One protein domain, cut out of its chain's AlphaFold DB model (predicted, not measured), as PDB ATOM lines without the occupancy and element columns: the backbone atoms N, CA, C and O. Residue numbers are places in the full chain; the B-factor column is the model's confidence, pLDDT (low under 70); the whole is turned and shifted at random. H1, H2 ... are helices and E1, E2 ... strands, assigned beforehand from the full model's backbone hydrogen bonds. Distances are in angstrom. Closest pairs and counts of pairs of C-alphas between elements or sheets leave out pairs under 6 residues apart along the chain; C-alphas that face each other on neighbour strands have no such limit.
ATOM      1  N   ASN A 153     252.586 248.501 261.285       84.19
ATOM      2  CA  ASN A 153     251.982 247.383 262.002       84.19
ATOM      3  C   ASN A 153     250.688 247.828 262.697       84.19
ATOM      4  O   ASN A 153     249.699 247.107 262.645       84.19
ATOM      5  N   LYS A 154     250.645 249.057 263.236       80.31
ATOM      6  CA  LYS A 154     249.433 249.638 263.848       80.31
ATOM      7  C   LYS A 154     248.288 249.892 262.866       80.31
ATOM      8  O   LYS A 154     247.127 249.960 263.268       80.31
ATOM      9  N   LEU A 155     248.598 250.083 261.584       83.25
ATOM     10  CA  LEU A 155     247.593 250.242 260.526       83.25
ATOM     11  C   LEU A 155     247.160 248.893 259.935       83.25
ATOM     12  O   LEU A 155     246.061 248.788 259.394       83.25
ATOM     13  N   GLU A 156     248.011 247.874 260.038       83.31
ATOM     14  CA  GLU A 156     247.740 246.501 259.602       83.31
ATOM     15  C   GLU A 156     246.918 245.720 260.637       83.31
ATOM     16  O   GLU A 156     246.062 244.913 260.267       83.31
ATOM     17  N   THR A 157     247.110 245.997 261.930       68.62
ATOM     18  CA  THR A 157     246.237 245.513 263.001       68.62
ATOM     19  C   THR A 157     244.876 246.195 262.864       68.62
ATOM     20  O   THR A 157     244.687 247.332 263.294       68.62
ATOM     21  N   LYS A 158     243.915 245.507 262.236       58.41
ATOM     22  CA  LYS A 158     242.518 245.942 262.011       58.41
ATOM     23  C   LYS A 158     241.697 246.125 263.303       58.41
ATOM     24  O   LYS A 158     240.481 245.963 263.286       58.41
ATOM     25  N   GLU A 159     242.344 246.404 264.432       53.75
ATOM     26  CA  GLU A 159     241.702 246.550 265.742       53.75
ATOM     27  C   GLU A 159     240.721 247.725 265.785       53.75
ATOM     28  O   GLU A 159     239.786 247.708 266.581       53.75
ATOM     29  N   VAL A 160     240.866 248.708 264.891       52.50
ATOM     30  CA  VAL A 160     239.864 249.760 264.708       52.50
ATOM     31  C   VAL A 160     238.729 249.209 263.849       52.50
ATOM     32  O   VAL A 160     238.738 249.271 262.621       52.50
ATOM     33  N   SER A 161     237.743 248.628 264.523       47.12
ATOM     34  CA  SER A 161     236.496 248.162 263.924       47.12
ATOM     35  C   SER A 161     235.771 249.296 263.175       47.12
ATOM     36  O   SER A 161     235.899 250.474 263.519       47.12
ATOM     37  N   GLN A 162     234.935 248.968 262.177       48.72
ATOM     38  CA  GLN A 162     234.083 249.955 261.485       48.72
ATOM     39  C   GLN A 162     233.217 250.802 262.445       48.72
ATOM     40  O   GLN A 162     232.786 251.893 262.075       48.72
ATOM     41  N   SER A 163     232.972 250.324 263.669       46.16
ATOM     42  CA  SER A 163     232.247 251.041 264.724       46.16
ATOM     43  C   SER A 163     233.023 252.209 265.347       46.16
ATOM     44  O   SER A 163     232.394 253.140 265.852       46.16
ATOM     45  N   ASP A 164     234.358 252.218 265.289       58.31
ATOM     46  CA  ASP A 164     235.170 253.168 266.059       58.31
ATOM     47  C   ASP A 164     235.347 254.525 265.374       58.31
ATOM     48  O   ASP A 164     235.382 255.559 266.044       58.31
ATOM     49  N   TYR A 165     235.383 254.582 264.040       64.19
ATOM     50  CA  TYR A 165     235.625 255.860 263.357       64.19
ATOM     51  C   TYR A 165     234.401 256.789 263.331       64.19
ATOM     52  O   TYR A 165     234.557 258.007 263.209       64.19
ATOM     53  N   SER A 166     233.184 256.252 263.473       61.22
ATOM     54  CA  SER A 166     231.957 257.042 263.674       61.22
ATOM     55  C   SER A 166     231.957 257.808 264.999       61.22
ATOM     56  O   SER A 166     231.331 258.864 265.080       61.22
ATOM     57  N   ASN A 167     232.695 257.311 265.995       70.56
ATOM     58  CA  ASN A 167     232.772 257.878 267.340       70.56
ATOM     59  C   ASN A 167     233.926 258.877 267.504       70.56
ATOM     60  O   ASN A 167     234.033 259.529 268.542       70.56
ATOM     61  N   ILE A 168     234.780 259.041 266.486       78.25
ATOM     62  CA  ILE A 168     235.851 260.040 266.513       78.25
ATOM     63  C   ILE A 168     235.223 261.432 266.376       78.25
ATOM     64  O   ILE A 168     234.874 261.882 265.277       78.25
ATOM     65  N   LEU A 169     235.076 262.105 267.517       83.00
ATOM     66  CA  LEU A 169     234.642 263.492 267.619       83.00
ATOM     67  C   LEU A 169     235.852 264.422 267.562       83.00
ATOM     68  O   LEU A 169     236.784 264.322 268.363       83.00
ATOM     69  N   ILE A 170     235.814 265.340 266.602       80.56
ATOM     70  CA  ILE A 170     236.854 266.331 266.360       80.56
ATOM     71  C   ILE A 170     236.278 267.706 266.669       80.56
ATOM     72  O   ILE A 170     235.218 268.108 266.170       80.56
ATOM     73  N   ARG A 171     237.014 268.445 267.489       75.81
ATOM     74  CA  ARG A 171     236.749 269.840 267.818       75.81
ATOM     75  C   ARG A 171     236.834 270.725 266.575       75.81
ATOM     76  O   ARG A 171     237.802 270.654 265.819       75.81
ATOM     77  N   SER A 172     235.847 271.602 266.385       67.62
ATOM     78  CA  SER A 172     235.789 272.447 265.184       67.62
ATOM     79  C   SER A 172     236.793 273.588 265.121       67.62
ATOM     80  O   SER A 172     237.120 274.071 264.032       67.62
ATOM     81  N   SER A 173     237.327 273.976 266.274       63.12
ATOM     82  CA  SER A 173     238.362 274.989 266.411       63.12
ATOM     83  C   SER A 173     239.505 274.469 267.275       63.12
ATOM     84  O   SER A 173     239.315 273.676 268.194       63.12
ATOM     85  N   MET A 174     240.706 274.953 266.970       53.91
ATOM     86  CA  MET A 174     241.914 274.719 267.762       53.91
ATOM     87  C   MET A 174     242.045 275.690 268.940       53.91
ATOM     88  O   MET A 174     242.778 275.417 269.886       53.91
ATOM     89  N   PHE A 175     241.320 276.808 268.884       50.06
ATOM     90  CA  PHE A 175     241.263 277.809 269.939       50.06
ATOM     91  C   PHE A 175     239.922 277.714 270.654       50.06
ATOM     92  O   PHE A 175     238.871 277.739 270.006       50.06
ATOM     93  N   ILE A 176     239.984 277.637 271.982       44.72
ATOM     94  CA  ILE A 176     238.826 277.776 272.858       44.72
ATOM     95  C   ILE A 176     238.377 279.232 272.740       44.72
ATOM     96  O   ILE A 176     239.068 280.138 273.202       44.72
ATOM     97  N   ASN A 177     237.249 279.473 272.077       39.66
ATOM     98  CA  ASN A 177     236.563 280.747 272.223       39.66
ATOM     99  C   ASN A 177     235.726 280.651 273.504       39.66
ATOM    100  O   ASN A 177     234.831 279.811 273.578       39.66
ATOM    101  N   ASN A 178     236.014 281.483 274.510       39.66
ATOM    102  CA  ASN A 178     235.379 281.427 275.839       39.66
ATOM    103  C   ASN A 178     233.846 281.622 275.830       39.66
ATOM    104  O   ASN A 178     233.216 281.493 276.872       39.66
ATOM    105  N   SER A 179     233.238 281.945 274.685       39.94
ATOM    106  CA  SER A 179     231.823 282.322 274.569       39.94
ATOM    107  C   SER A 179     230.954 281.351 273.760       39.94
ATOM    108  O   SER A 179     229.747 281.555 273.671       39.94
ATOM    109  N   SER A 180     231.514 280.279 273.193       44.16
ATOM    110  CA  SER A 180     230.745 279.324 272.385       44.16
ATOM    111  C   SER A 180     231.100 277.897 272.768       44.16
ATOM    112  O   SER A 180     232.268 277.518 272.665       44.16
ATOM    113  N   VAL A 181     230.098 277.098 273.152       54.84
ATOM    114  CA  VAL A 181     230.215 275.635 273.216       54.84
ATOM    115  C   VAL A 181     230.819 275.190 271.887       54.84
ATOM    116  O   VAL A 181     230.218 275.380 270.833       54.84
ATOM    117  N   MET A 182     232.065 274.723 271.922       63.84
ATOM    118  CA  MET A 182     232.823 274.488 270.702       63.84
ATOM    119  C   MET A 182     232.149 273.349 269.935       63.84
ATOM    120  O   MET A 182     232.077 272.230 270.443       63.84
ATOM    121  N   GLU A 183     231.617 273.635 268.744       70.62
ATOM    122  CA  GLU A 183     230.890 272.632 267.969       70.62
ATOM    123  C   GLU A 183     231.801 271.435 267.686       70.62
ATOM    124  O   GLU A 183     232.952 271.589 267.257       70.62
ATOM    125  N   LYS A 184     231.285 270.237 267.942       77.56
ATOM    126  CA  LYS A 184     231.969 268.974 267.671       77.56
ATOM    127  C   LYS A 184     231.408 268.409 266.380       77.56
ATOM    128  O   LYS A 184     230.194 268.399 266.183       77.56
ATOM    129  N   LYS A 185     232.280 267.916 265.507       81.25
ATOM    130  CA  LYS A 185     231.872 267.194 264.299       81.25
ATOM    131  C   LYS A 185     232.513 265.817 264.284       81.25
ATOM    132  O   LYS A 185     233.611 265.623 264.798       81.25
ATOM    133  N   THR A 186     231.829 264.862 263.668       86.00
ATOM    134  CA  THR A 186     232.378 263.524 263.439       86.00
ATOM    135  C   THR A 186     233.501 263.571 262.401       86.00
ATOM    136  O   THR A 186     233.502 264.421 261.500       86.00
ATOM    137  N   LEU A 187     234.431 262.612 262.465       85.56
ATOM    138  CA  LEU A 187     235.459 262.423 261.436       85.56
ATOM    139  C   LEU A 187     234.858 262.317 260.029       85.56
ATOM    140  O   LEU A 187     235.374 262.923 259.092       85.56
ATOM    141  N   SER A 188     233.741 261.602 259.878       86.19
ATOM    142  CA  SER A 188     233.055 261.460 258.592       86.19
ATOM    143  C   SER A 188     232.582 262.802 258.029       86.19
ATOM    144  O   SER A 188     232.780 263.067 256.844       86.19
ATOM    145  N   SER A 189     232.025 263.683 258.866       86.06
ATOM    146  CA  SER A 189     231.612 265.030 258.455       86.06
ATOM    147  C   SER A 189     232.800 265.825 257.904       86.06
ATOM    148  O   SER A 189     232.746 266.332 256.780       86.06
ATOM    149  N   TYR A 190     233.913 265.840 258.641       84.69
ATOM    150  CA  TYR A 190     235.144 266.497 258.207       84.69
ATOM    151  C   TYR A 190     235.719 265.902 256.926       84.69
ATOM    152  O   TYR A 190     236.086 266.637 256.006       84.69
ATOM    153  N   PHE A 191     235.780 264.576 256.847       87.69
ATOM    154  CA  PHE A 191     236.267 263.867 255.677       87.69
ATOM    155  C   PHE A 191     235.452 264.225 254.435       87.69
ATOM    156  O   PHE A 191     236.039 264.617 253.432       87.69
ATOM    157  N   TYR A 192     234.119 264.186 254.498       87.56
ATOM    158  CA  TYR A 192     233.270 264.489 253.346       87.56
ATOM    159  C   TYR A 192     233.341 265.957 252.913       87.56
ATOM    160  O   TYR A 192     233.367 266.241 251.714       87.56
ATOM    161  N   GLU A 193     233.440 266.901 253.854       85.94
ATOM    162  CA  GLU A 193     233.688 268.313 253.531       85.94
ATOM    163  C   GLU A 193     235.003 268.505 252.759       85.94
ATOM    164  O   GLU A 193     235.086 269.344 251.854       85.94
ATOM    165  N   LYS A 194     236.044 267.741 253.110       84.56
ATOM    166  CA  LYS A 194     237.347 267.788 252.440       84.56
ATOM    167  C   LYS A 194     237.358 267.017 251.125       84.56
ATOM    168  O   LYS A 194     237.828 267.560 250.129       84.56
ATOM    169  N   LEU A 195     236.799 265.810 251.084       85.25
ATOM    170  CA  LEU A 195     236.780 264.956 249.899       85.25
ATOM    171  C   LEU A 195     236.039 265.627 248.739       85.25
ATOM    172  O   LEU A 195     236.525 265.577 247.613       85.25
ATOM    173  N   LYS A 196     234.950 266.367 249.007       84.44
ATOM    174  CA  LYS A 196     234.275 267.200 247.990       84.44
ATOM    175  C   LYS A 196     235.233 268.155 247.269       84.44
ATOM    176  O   LYS A 196     235.080 268.381 246.074       84.44
ATOM    177  N   LYS A 197     236.231 268.696 247.979       84.31
ATOM    178  CA  LYS A 197     237.253 269.606 247.427       84.31
ATOM    179  C   LYS A 197     238.394 268.868 246.728       84.31
ATOM    180  O   LYS A 197     239.144 269.488 245.985       84.31
ATOM    181  N   TYR A 198     238.557 267.577 247.001       84.25
ATOM    182  CA  TYR A 198     239.677 266.754 246.540       84.25
ATOM    183  C   TYR A 198     239.256 265.681 245.530       84.25
ATOM    184  O   TYR A 198     240.089 264.874 245.130       84.25
ATOM    185  N   LYS A 199     237.982 265.658 245.118       81.50
ATOM    186  CA  LYS A 199     237.391 264.579 244.315       81.50
ATOM    187  C   LYS A 199     238.137 264.306 243.000       81.50
ATOM    188  O   LYS A 199     238.206 263.144 242.602       81.50
ATOM    189  N   ASP A 200     238.715 265.348 242.401       85.94
ATOM    190  CA  ASP A 200     239.396 265.319 241.100       85.94
ATOM    191  C   ASP A 200     240.929 265.206 241.231       85.94
ATOM    192  O   ASP A 200     241.647 265.247 240.236       85.94
ATOM    193  N   LEU A 201     241.458 265.106 242.458       86.94
ATOM    194  CA  LEU A 201     242.891 264.928 242.679       86.94
ATOM    195  C   LEU A 201     243.304 263.479 242.409       86.94
ATOM    196  O   LEU A 201     242.576 262.542 242.740       86.94
ATOM    197  N   ASP A 202     244.513 263.308 241.873       91.56
ATOM    198  CA  ASP A 202     245.183 262.011 241.851       91.56
ATOM    199  C   ASP A 202     245.418 261.488 243.279       91.56
ATOM    200  O   ASP A 202     245.478 262.255 244.246       91.56
ATOM    201  N   ASN A 203     245.566 260.168 243.413       88.88
ATOM    202  CA  ASN A 203     245.646 259.514 244.719       88.88
ATOM    203  C   ASN A 203     246.851 259.984 245.554       88.88
ATOM    204  O   ASN A 203     246.731 260.094 246.773       88.88
ATOM    205  N   ILE A 204     247.980 260.344 244.930       89.88
ATOM    206  CA  ILE A 204     249.149 260.876 245.649       89.88
ATOM    207  C   ILE A 204     248.792 262.217 246.295       89.88
ATOM    208  O   ILE A 204     248.961 262.391 247.505       89.88
ATOM    209  N   LYS A 205     248.248 263.166 245.521       88.81
ATOM    210  CA  LYS A 205     247.836 264.477 246.052       88.81
ATOM    211  C   LYS A 205     246.694 264.362 247.055       88.81
ATOM    212  O   LYS A 205     246.684 265.099 248.044       88.81
ATOM    213  N   LEU A 206     245.744 263.457 246.823       89.44
ATOM    214  CA  LEU A 206     244.666 263.170 247.762       89.44
ATOM    215  C   LEU A 206     245.243 262.736 249.114       89.44
ATOM    216  O   LEU A 206     244.922 263.357 250.127       89.44
ATOM    217  N   PHE A 207     246.153 261.758 249.137       89.19
ATOM    218  CA  PHE A 207     246.784 261.301 250.377       89.19
ATOM    219  C   PHE A 207     247.652 262.366 251.042       89.19
ATOM    220  O   PHE A 207     247.599 262.496 252.262       89.19
ATOM    221  N   GLN A 208     248.368 263.204 250.287       85.69
ATOM    222  CA  GLN A 208     249.074 264.359 250.859       85.69
ATOM    223  C   GLN A 208     248.117 265.307 251.597       85.69
ATOM    224  O   GLN A 208     248.410 265.770 252.700       85.69
ATOM    225  N   LYS A 209     246.951 265.603 251.008       85.50
ATOM    226  CA  LYS A 209     245.940 266.456 251.649       85.50
ATOM    227  C   LYS A 209     245.281 265.765 252.838       85.50
ATOM    228  O   LYS A 209     245.039 266.428 253.845       85.50
ATOM    229  N   LEU A 210     244.975 264.474 252.738       87.94
ATOM    230  CA  LEU A 210     244.350 263.712 253.816       87.94
ATOM    231  C   LEU A 210     245.291 263.563 255.010       87.94
ATOM    232  O   LEU A 210     244.881 263.927 256.101       87.94
ATOM    233  N   LEU A 211     246.556 263.182 254.803       85.56
ATOM    234  CA  LEU A 211     247.562 263.101 255.868       85.56
ATOM    235  C   LEU A 211     247.708 264.422 256.614       85.56
ATOM    236  O   LEU A 211     247.660 264.444 257.837       85.56
ATOM    237  N   TRP A 212     247.828 265.539 255.892       79.56
ATOM    238  CA  TRP A 212     247.870 266.853 256.532       79.56
ATOM    239  C   TRP A 212     246.659 267.089 257.440       79.56
ATOM    240  O   TRP A 212     246.813 267.551 258.568       79.56
ATOM    241  N   ASN A 213     245.457 266.764 256.961       81.25
ATOM    242  CA  ASN A 213     244.249 266.910 257.763       81.25
ATOM    243  C   ASN A 213     244.230 265.933 258.948       81.25
ATOM    244  O   ASN A 213     243.852 266.362 260.027       81.25
ATOM    245  N   THR A 214     244.693 264.689 258.792       84.56
ATOM    246  CA  THR A 214     244.840 263.710 259.881       84.56
ATOM    247  C   THR A 214     245.657 264.276 261.032       84.56
ATOM    248  O   THR A 214     245.201 264.248 262.168       84.56
ATOM    249  N   TYR A 215     246.831 264.836 260.740       78.75
ATOM    250  CA  TYR A 215     247.707 265.426 261.753       78.75
ATOM    251  C   TYR A 215     247.080 266.645 262.435       78.75
ATOM    252  O   TYR A 215     247.205 266.835 263.639       78.75
ATOM    253  N   VAL A 216     246.360 267.482 261.682       76.62
ATOM    254  CA  VAL A 216     245.619 268.602 262.277       76.62
ATOM    255  C   VAL A 216     244.497 268.082 263.178       76.62
ATOM    256  O   VAL A 216     244.327 268.570 264.291       76.62
ATOM    257  N   TRP A 217     243.734 267.097 262.714       81.44
ATOM    258  CA  TRP A 217     242.596 266.539 263.431       81.44
ATOM    259  C   TRP A 217     243.006 265.757 264.675       81.44
ATOM    260  O   TRP A 217     242.297 265.852 265.669       81.44
ATOM    261  N   SER A 218     244.143 265.058 264.670       79.94
ATOM    262  CA  SER A 218     244.604 264.263 265.818       79.94
ATOM    263  C   SER A 218     244.844 265.111 267.070       79.94
ATOM    264  O   SER A 218     244.517 264.672 268.169       79.94
ATOM    265  N   SER A 219     245.306 266.355 266.902       74.88
ATOM    266  CA  SER A 219     245.466 267.346 267.986       74.88
ATOM    267  C   SER A 219     244.146 267.956 268.502       74.88
ATOM    268  O   SER A 219     244.137 268.755 269.448       74.88
ATOM    269  N   LEU A 220     243.029 267.626 267.844       76.50
ATOM    270  CA  LEU A 220     241.680 268.151 268.083       76.50
ATOM    271  C   LEU A 220     240.671 267.057 268.457       76.50
ATOM    272  O   LEU A 220     239.496 267.367 268.676       76.50
ATOM    273  N   VAL A 221     241.104 265.796 268.507       79.81
ATOM    274  CA  VAL A 221     240.295 264.686 269.015       79.81
ATOM    275  C   VAL A 221     240.099 264.873 270.515       79.81
ATOM    276  O   VAL A 221     241.027 265.226 271.236       79.81
ATOM    277  N   GLU A 222     238.874 264.662 270.981       70.81
ATOM    278  CA  GLU A 222     238.489 264.907 272.375       70.81
ATOM    279  C   GLU A 222     238.523 263.649 273.251       70.81
ATOM    280  O   GLU A 222     237.922 263.607 274.319       70.81
ATOM    281  N   ASN A 223     239.200 262.603 272.790       65.50
ATOM    282  CA  ASN A 223     239.306 261.370 273.546       65.50
ATOM    283  C   ASN A 223     240.400 261.543 274.610       65.50
ATOM    284  O   ASN A 223     241.583 261.542 274.276       65.50
ATOM    285  N   GLU A 224     239.993 261.753 275.864       52.50
ATOM    286  CA  GLU A 224     240.877 262.130 276.981       52.50
ATOM    287  C   GLU A 224     241.960 261.078 277.292       52.50
ATOM    288  O   GLU A 224     242.977 261.404 277.897       52.50
ATOM    289  N   GLU A 225     241.785 259.837 276.830       52.81
ATOM    290  CA  GLU A 225     242.688 258.719 277.122       52.81
ATOM    291  C   GLU A 225     243.798 258.498 276.080       52.81
ATOM    292  O   GLU A 225     244.798 257.846 276.379       52.81
ATOM    293  N   LYS A 226     243.658 259.017 274.851       59.94
ATOM    294  CA  LYS A 226     244.605 258.745 273.753       59.94
ATOM    295  C   LYS A 226     245.474 259.965 273.461       59.94
ATOM    296  O   LYS A 226     244.967 261.042 273.144       59.94
ATOM    297  N   ASN A 227     246.796 259.785 273.515       68.44
ATOM    298  CA  ASN A 227     247.739 260.816 273.082       68.44
ATOM    299  C   ASN A 227     247.563 261.125 271.576       68.44
ATOM    300  O   ASN A 227     246.980 260.349 270.812       68.44
ATOM    301  N   ALA A 228     248.060 262.283 271.129       67.25
ATOM    302  CA  ALA A 228     247.918 262.724 269.738       67.25
ATOM    303  C   ALA A 228     248.480 261.706 268.725       67.25
ATOM    304  O   ALA A 228     247.964 261.603 267.610       67.25
ATOM    305  N   TYR A 229     249.478 260.924 269.144       71.50
ATOM    306  CA  TYR A 229     250.055 259.810 268.401       71.50
ATOM    307  C   TYR A 229     249.014 258.727 268.059       71.50
ATOM    308  O   TYR A 229     248.775 258.458 266.884       71.50
ATOM    309  N   GLU A 230     248.313 258.168 269.048       76.56
ATOM    310  CA  GLU A 230     247.268 257.145 268.846       76.56
ATOM    311  C   GLU A 230     246.051 257.669 268.058       76.56
ATOM    312  O   GLU A 230     245.390 256.940 267.303       76.56
ATOM    313  N   ASN A 231     245.768 258.968 268.178       80.69
ATOM    314  CA  ASN A 231     244.695 259.612 267.425       80.69
ATOM    315  C   ASN A 231     244.984 259.647 265.916       80.69
ATOM    316  O   ASN A 231     244.050 259.519 265.123       80.69
ATOM    317  N   VAL A 232     246.252 259.761 265.493       82.75
ATOM    318  CA  VAL A 232     246.629 259.719 264.065       82.75
ATOM    319  C   VAL A 232     246.245 258.382 263.436       82.75
ATOM    320  O   VAL A 232     245.613 258.373 262.379       82.75
ATOM    321  N   TYR A 233     246.556 257.267 264.097       83.19
ATOM    322  CA  TYR A 233     246.210 255.930 263.606       83.19
ATOM    323  C   TYR A 233     244.700 255.726 263.555       83.19
ATOM    324  O   TYR A 233     244.176 255.305 262.527       83.19
ATOM    325  N   SER A 234     243.988 256.117 264.614       82.38
ATOM    326  CA  SER A 234     242.522 256.028 264.672       82.38
ATOM    327  C   SER A 234     241.856 256.798 263.519       82.38
ATOM    328  O   SER A 234     240.922 256.311 262.880       82.38
ATOM    329  N   ILE A 235     242.370 257.991 263.197       86.44
ATOM    330  CA  ILE A 235     241.875 258.798 262.078       86.44
ATOM    331  C   ILE A 235     242.238 258.171 260.726       86.44
ATOM    332  O   ILE A 235     241.396 258.168 259.828       86.44
ATOM    333  N   LEU A 236     243.456 257.647 260.552       88.94
ATOM    334  CA  LEU A 236     243.868 256.993 259.303       88.94
ATOM    335  C   LEU A 236     243.031 255.752 259.004       88.94
ATOM    336  O   LEU A 236     242.540 255.626 257.882       88.94
ATOM    337  N   HIS A 237     242.784 254.913 260.013       87.31
ATOM    338  CA  HIS A 237     241.853 253.787 259.924       87.31
ATOM    339  C   HIS A 237     240.482 254.246 259.406       87.31
ATOM    340  O   HIS A 237     239.974 253.735 258.405       87.31
ATOM    341  N   GLY A 238     239.920 255.295 260.018       87.12
ATOM    342  CA  GLY A 238     238.658 255.888 259.578       87.12
ATOM    343  C   GLY A 238     238.691 256.427 258.145       87.12
ATOM    344  O   GLY A 238     237.753 256.211 257.380       87.12
ATOM    345  N   ILE A 239     239.776 257.093 257.747       90.81
ATOM    346  CA  ILE A 239     239.955 257.612 256.384       90.81
ATOM    347  C   ILE A 239     239.979 256.476 255.360       90.81
ATOM    348  O   ILE A 239     239.322 256.600 254.328       90.81
ATOM    349  N   PHE A 240     240.687 255.376 255.620       91.06
ATOM    350  CA  PHE A 240     240.728 254.239 254.697       91.06
ATOM    351  C   PHE A 240     239.341 253.618 254.512       91.06
ATOM    352  O   PHE A 240     238.902 253.434 253.377       91.06
ATOM    353  N   HIS A 241     238.591 253.397 255.596       88.25
ATOM    354  CA  HIS A 241     237.209 252.918 255.502       88.25
ATOM    355  C   HIS A 241     236.297 253.872 254.722       88.25
ATOM    356  O   HIS A 241     235.482 253.433 253.907       88.25
ATOM    357  N   LEU A 242     236.441 255.182 254.930       89.12
ATOM    358  CA  LEU A 242     235.656 256.184 254.213       89.12
ATOM    359  C   LEU A 242     236.033 256.264 252.726       89.12
ATOM    360  O   LEU A 242     235.153 256.432 251.888       89.12
ATOM    361  N   LEU A 243     237.307 256.085 252.370       90.62
ATOM    362  CA  LEU A 243     237.749 256.017 250.974       90.62
ATOM    363  C   LEU A 243     237.181 254.793 250.241       90.62
ATOM    364  O   LEU A 243     236.796 254.911 249.077       90.62
ATOM    365  N   VAL A 244     237.078 253.649 250.925       90.44
ATOM    366  CA  VAL A 244     236.423 252.442 250.393       90.44
ATOM    367  C   VAL A 244     234.930 252.674 250.195       90.44
ATOM    368  O   VAL A 244     234.382 252.371 249.137       90.44
ATOM    369  N   LYS A 245     234.264 253.289 251.180       88.38
ATOM    370  CA  LYS A 245     232.840 253.638 251.082       88.38
ATOM    371  C   LYS A 245     232.547 254.551 249.885       88.38
ATOM    372  O   LYS A 245     231.529 254.382 249.220       88.38
ATOM    373  N   GLU A 246     233.460 255.468 249.577       89.06
ATOM    374  CA  GLU A 246     233.377 256.372 248.424       89.06
ATOM    375  C   GLU A 246     233.926 255.772 247.120       89.06
ATOM    376  O   GLU A 246     234.060 256.484 246.123       89.06
ATOM    377  N   LYS A 247     234.244 254.469 247.104       89.56
ATOM    378  CA  LYS A 247     234.747 253.730 245.935       89.56
ATOM    379  C   LYS A 247     236.017 254.336 245.319       89.56
ATOM    380  O   LYS A 247     236.251 254.205 244.120       89.56
ATOM    381  N   LYS A 248     236.839 255.021 246.125       89.38
ATOM    382  CA  LYS A 248     238.177 255.483 245.711       89.38
ATOM    383  C   LYS A 248     239.207 254.353 245.738       89.38
ATOM    384  O   LYS A 248     240.166 254.406 244.979       89.38
ATOM    385  N   PHE A 249     238.971 253.359 246.589       92.06
ATOM    386  CA  PHE A 249     239.694 252.091 246.684       92.06
ATOM    387  C   PHE A 249     238.664 250.974 246.876       92.06
ATOM    388  O   PHE A 249     237.570 251.236 247.381       92.06
ATOM    389  N   ASN A 250     238.982 249.744 246.476       91.69
ATOM    390  CA  ASN A 250     238.061 248.614 246.609       91.69
ATOM    391  C   ASN A 250     238.090 248.027 248.019       91.69
ATOM    392  O   ASN A 250     237.056 247.593 248.523       91.69
ATOM    393  N   THR A 251     239.258 248.029 248.666       91.94
ATOM    394  CA  THR A 251     239.418 247.503 250.025       91.94
ATOM    395  C   THR A 251     240.261 248.414 250.910       91.94
ATOM    396  O   THR A 251     240.961 249.317 250.443       91.94
ATOM    397  N   TYR A 252     240.171 248.176 252.219       90.69
ATOM    398  CA  TYR A 252     240.987 248.867 253.214       90.69
ATOM    399  C   TYR A 252     242.478 248.606 252.955       90.69
ATOM    400  O   TYR A 252     243.293 249.526 252.968       90.69
ATOM    401  N   GLU A 253     242.818 247.352 252.658       91.38
ATOM    402  CA  GLU A 253     244.176 246.896 252.377       91.38
ATOM    403  C   GLU A 253     244.735 247.556 251.124       91.38
ATOM    404  O   GLU A 253     245.907 247.907 251.107       91.38
ATOM    405  N   GLU A 254     243.909 247.774 250.099       93.81
ATOM    406  CA  GLU A 254     244.328 248.475 248.888       93.81
ATOM    407  C   GLU A 254     244.697 249.937 249.190       93.81
ATOM    408  O   GLU A 254     245.737 250.423 248.745       93.81
ATOM    409  N   ALA A 255     243.889 250.630 249.999       91.88
ATOM    410  CA  ALA A 255     244.180 252.002 250.418       91.88
ATOM    411  C   ALA A 255     245.449 252.086 251.288       91.88
ATOM    412  O   ALA A 255     246.274 252.986 251.101       91.88
ATOM    413  N   LEU A 256     245.621 251.137 252.214       92.44
ATOM    414  CA  LEU A 256     246.806 251.026 253.064       92.44
ATOM    415  C   LEU A 256     248.064 250.726 252.240       92.44
ATOM    416  O   LEU A 256     249.076 251.409 252.399       92.44
ATOM    417  N   LEU A 257     247.996 249.738 251.344       93.44
ATOM    418  CA  LEU A 257     249.102 249.346 250.475       93.44
ATOM    419  C   LEU A 257     249.523 250.515 249.588       93.44
ATOM    420  O   LEU A 257     250.711 250.829 249.526       93.44
ATOM    421  N   PHE A 258     248.559 251.231 248.999       94.94
ATOM    422  CA  PHE A 258     248.846 252.424 248.213       94.94
ATOM    423  C   PHE A 258     249.628 253.459 249.028       94.94
ATOM    424  O   PHE A 258     250.644 253.974 248.553       94.94
ATOM    425  N   LEU A 259     249.177 253.771 250.251       92.06
ATOM    426  CA  LEU A 259     249.872 254.724 251.117       92.06
ATOM    427  C   LEU A 259     251.284 254.237 251.474       92.06
ATOM    428  O   LEU A 259     252.213 255.042 251.456       92.06
ATOM    429  N   LYS A 260     251.444 252.946 251.779       90.81
ATOM    430  CA  LYS A 260     252.719 252.324 252.162       90.81
ATOM    431  C   LYS A 260     253.735 252.372 251.021       90.81
ATOM    432  O   LYS A 260     254.842 252.875 251.206       90.81
ATOM    433  N   GLU A 261     253.347 251.935 249.825       92.31
ATOM    434  CA  GLU A 261     254.205 251.927 248.632       92.31
ATOM    435  C   GLU A 261     254.584 253.341 248.177       92.31
ATOM    436  O   GLU A 261     255.697 253.584 247.709       92.31
ATOM    437  N   ASN A 262     253.676 254.302 248.359       91.00
ATOM    438  CA  ASN A 262     253.882 255.686 247.943       91.00
ATOM    439  C   ASN A 262     254.316 256.604 249.090       91.00
ATOM    440  O   ASN A 262     254.392 257.818 248.881       91.00
ATOM    441  N   TRP A 263     254.630 256.067 250.277       86.56
ATOM    442  CA  TRP A 263     254.920 256.861 251.475       86.56
ATOM    443  C   TRP A 263     256.021 257.875 251.223       86.56
ATOM    444  O   TRP A 263     255.850 259.054 251.510       86.56
ATOM    445  N   ASN A 264     257.122 257.438 250.612       82.00
ATOM    446  CA  ASN A 264     258.239 258.320 250.316       82.00
ATOM    447  C   ASN A 264     257.816 259.439 249.371       82.00
ATOM    448  O   ASN A 264     258.104 260.586 249.657       82.00
ATOM    449  N   THR A 265     257.076 259.156 248.298       84.44
ATOM    450  CA  THR A 265     256.605 260.188 247.360       84.44
ATOM    451  C   THR A 265     255.647 261.167 248.035       84.44
ATOM    452  O   THR A 265     255.816 262.383 247.924       84.44
ATOM    453  N   ILE A 266     254.680 260.645 248.786       84.38
ATOM    454  CA  ILE A 266     253.679 261.419 249.521       84.38
ATOM    455  C   ILE A 266     254.357 262.290 250.588       84.38
ATOM    456  O   ILE A 266     254.024 263.467 250.711       84.38
ATOM    457  N   ASN A 267     255.356 261.747 251.286       75.44
ATOM    458  CA  ASN A 267     256.124 262.381 252.355       75.44
ATOM    459  C   ASN A 267     257.459 263.008 251.880       75.44
ATOM    460  O   ASN A 267     258.309 263.346 252.705       75.44
ATOM    461  N   SER A 268     257.674 263.181 250.566       65.25
ATOM    462  CA  SER A 268     258.947 263.684 250.008       65.25
ATOM    463  C   SER A 268     258.987 265.195 249.807       65.25
ATOM    464  O   SER A 268     257.971 265.860 249.615       65.25
TER     465      SER A 268
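What this domain is: This is residues 153 to 268 of the 270 residues of an uncharacterized protein of Mycoplasma columbinum (UniProt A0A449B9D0). A two-strand hairpin, E1 and E2, sits at one end of a small body of crossed helices, and residues 176 to 181 of its loop stick out. H4 runs through the middle of that body, H1, H2, H3 and H5 pack on it, and H6 packs on H3. The printed part has 116 residues with six named helices and two antiparallel strands, in the order H1 E1 E2 H2 H3 H4 H5 H6; the class is mostly helix. It is compact, with a radius of gyration of the C-alphas of 14.2 A, and spans 44 by 30 by 27 A.

How they stand to each other: E1, residues 169 to 171, and E2, residues 184 to 186, form an antiparallel hairpin, with N 170 and O 185 within hydrogen-bond range at 2.9 A. The hub is H4, residues 228 to 245. H2, residues 187 to 198, touches H4 at a steep tilt of 62 degrees, with residues 187 to 191 alone; the closest C-alphas are those of Phe 191 and Ile 239, 7.3 A. H3, residues 203 to 218, forms a helical hairpin with H4, opposite ways at 42 degrees, a steep tilt; Ser 218 and Asn 231 have the closest C-alphas, 4.9 A. H5, residues 252 to 261, touches H4 by the C-alphas of Phe 240 and Tyr 252, 5.6 A. H1, residues 153 to 156, touches H4, and H6, residues 263 to 266, touches H3; the closest C-alphas are Leu 155 and Tyr 233, 6.6 A, and Gln 208 and Ile 266, 5.6 A. Every O i to N i+4 pair is within hydrogen-bond range in H3 and H5, 7 of 8 in H2 and 13 of 14 in H4; H1 and H6 are too short for such a pair.

Where its parts are: H4 is 25.7 A long, H3 21.7 A, H2 16.1 A and H5 14.3 A. H1 begins at C-alpha 153 (251.982, 247.383, 262.002) and H6 ends at C-alpha 266 (253.679, 261.419, 249.521).

The domain as a whole: The C-alphas farthest apart, Ser 179 and Glu 261, are 45.8 A apart. The printed part has no cut; the links H1 to E1 and E1 to E2 are long. The model's pLDDT is under 70 in residues 157 to 166, 172 to 182, 223 to 228 and 268.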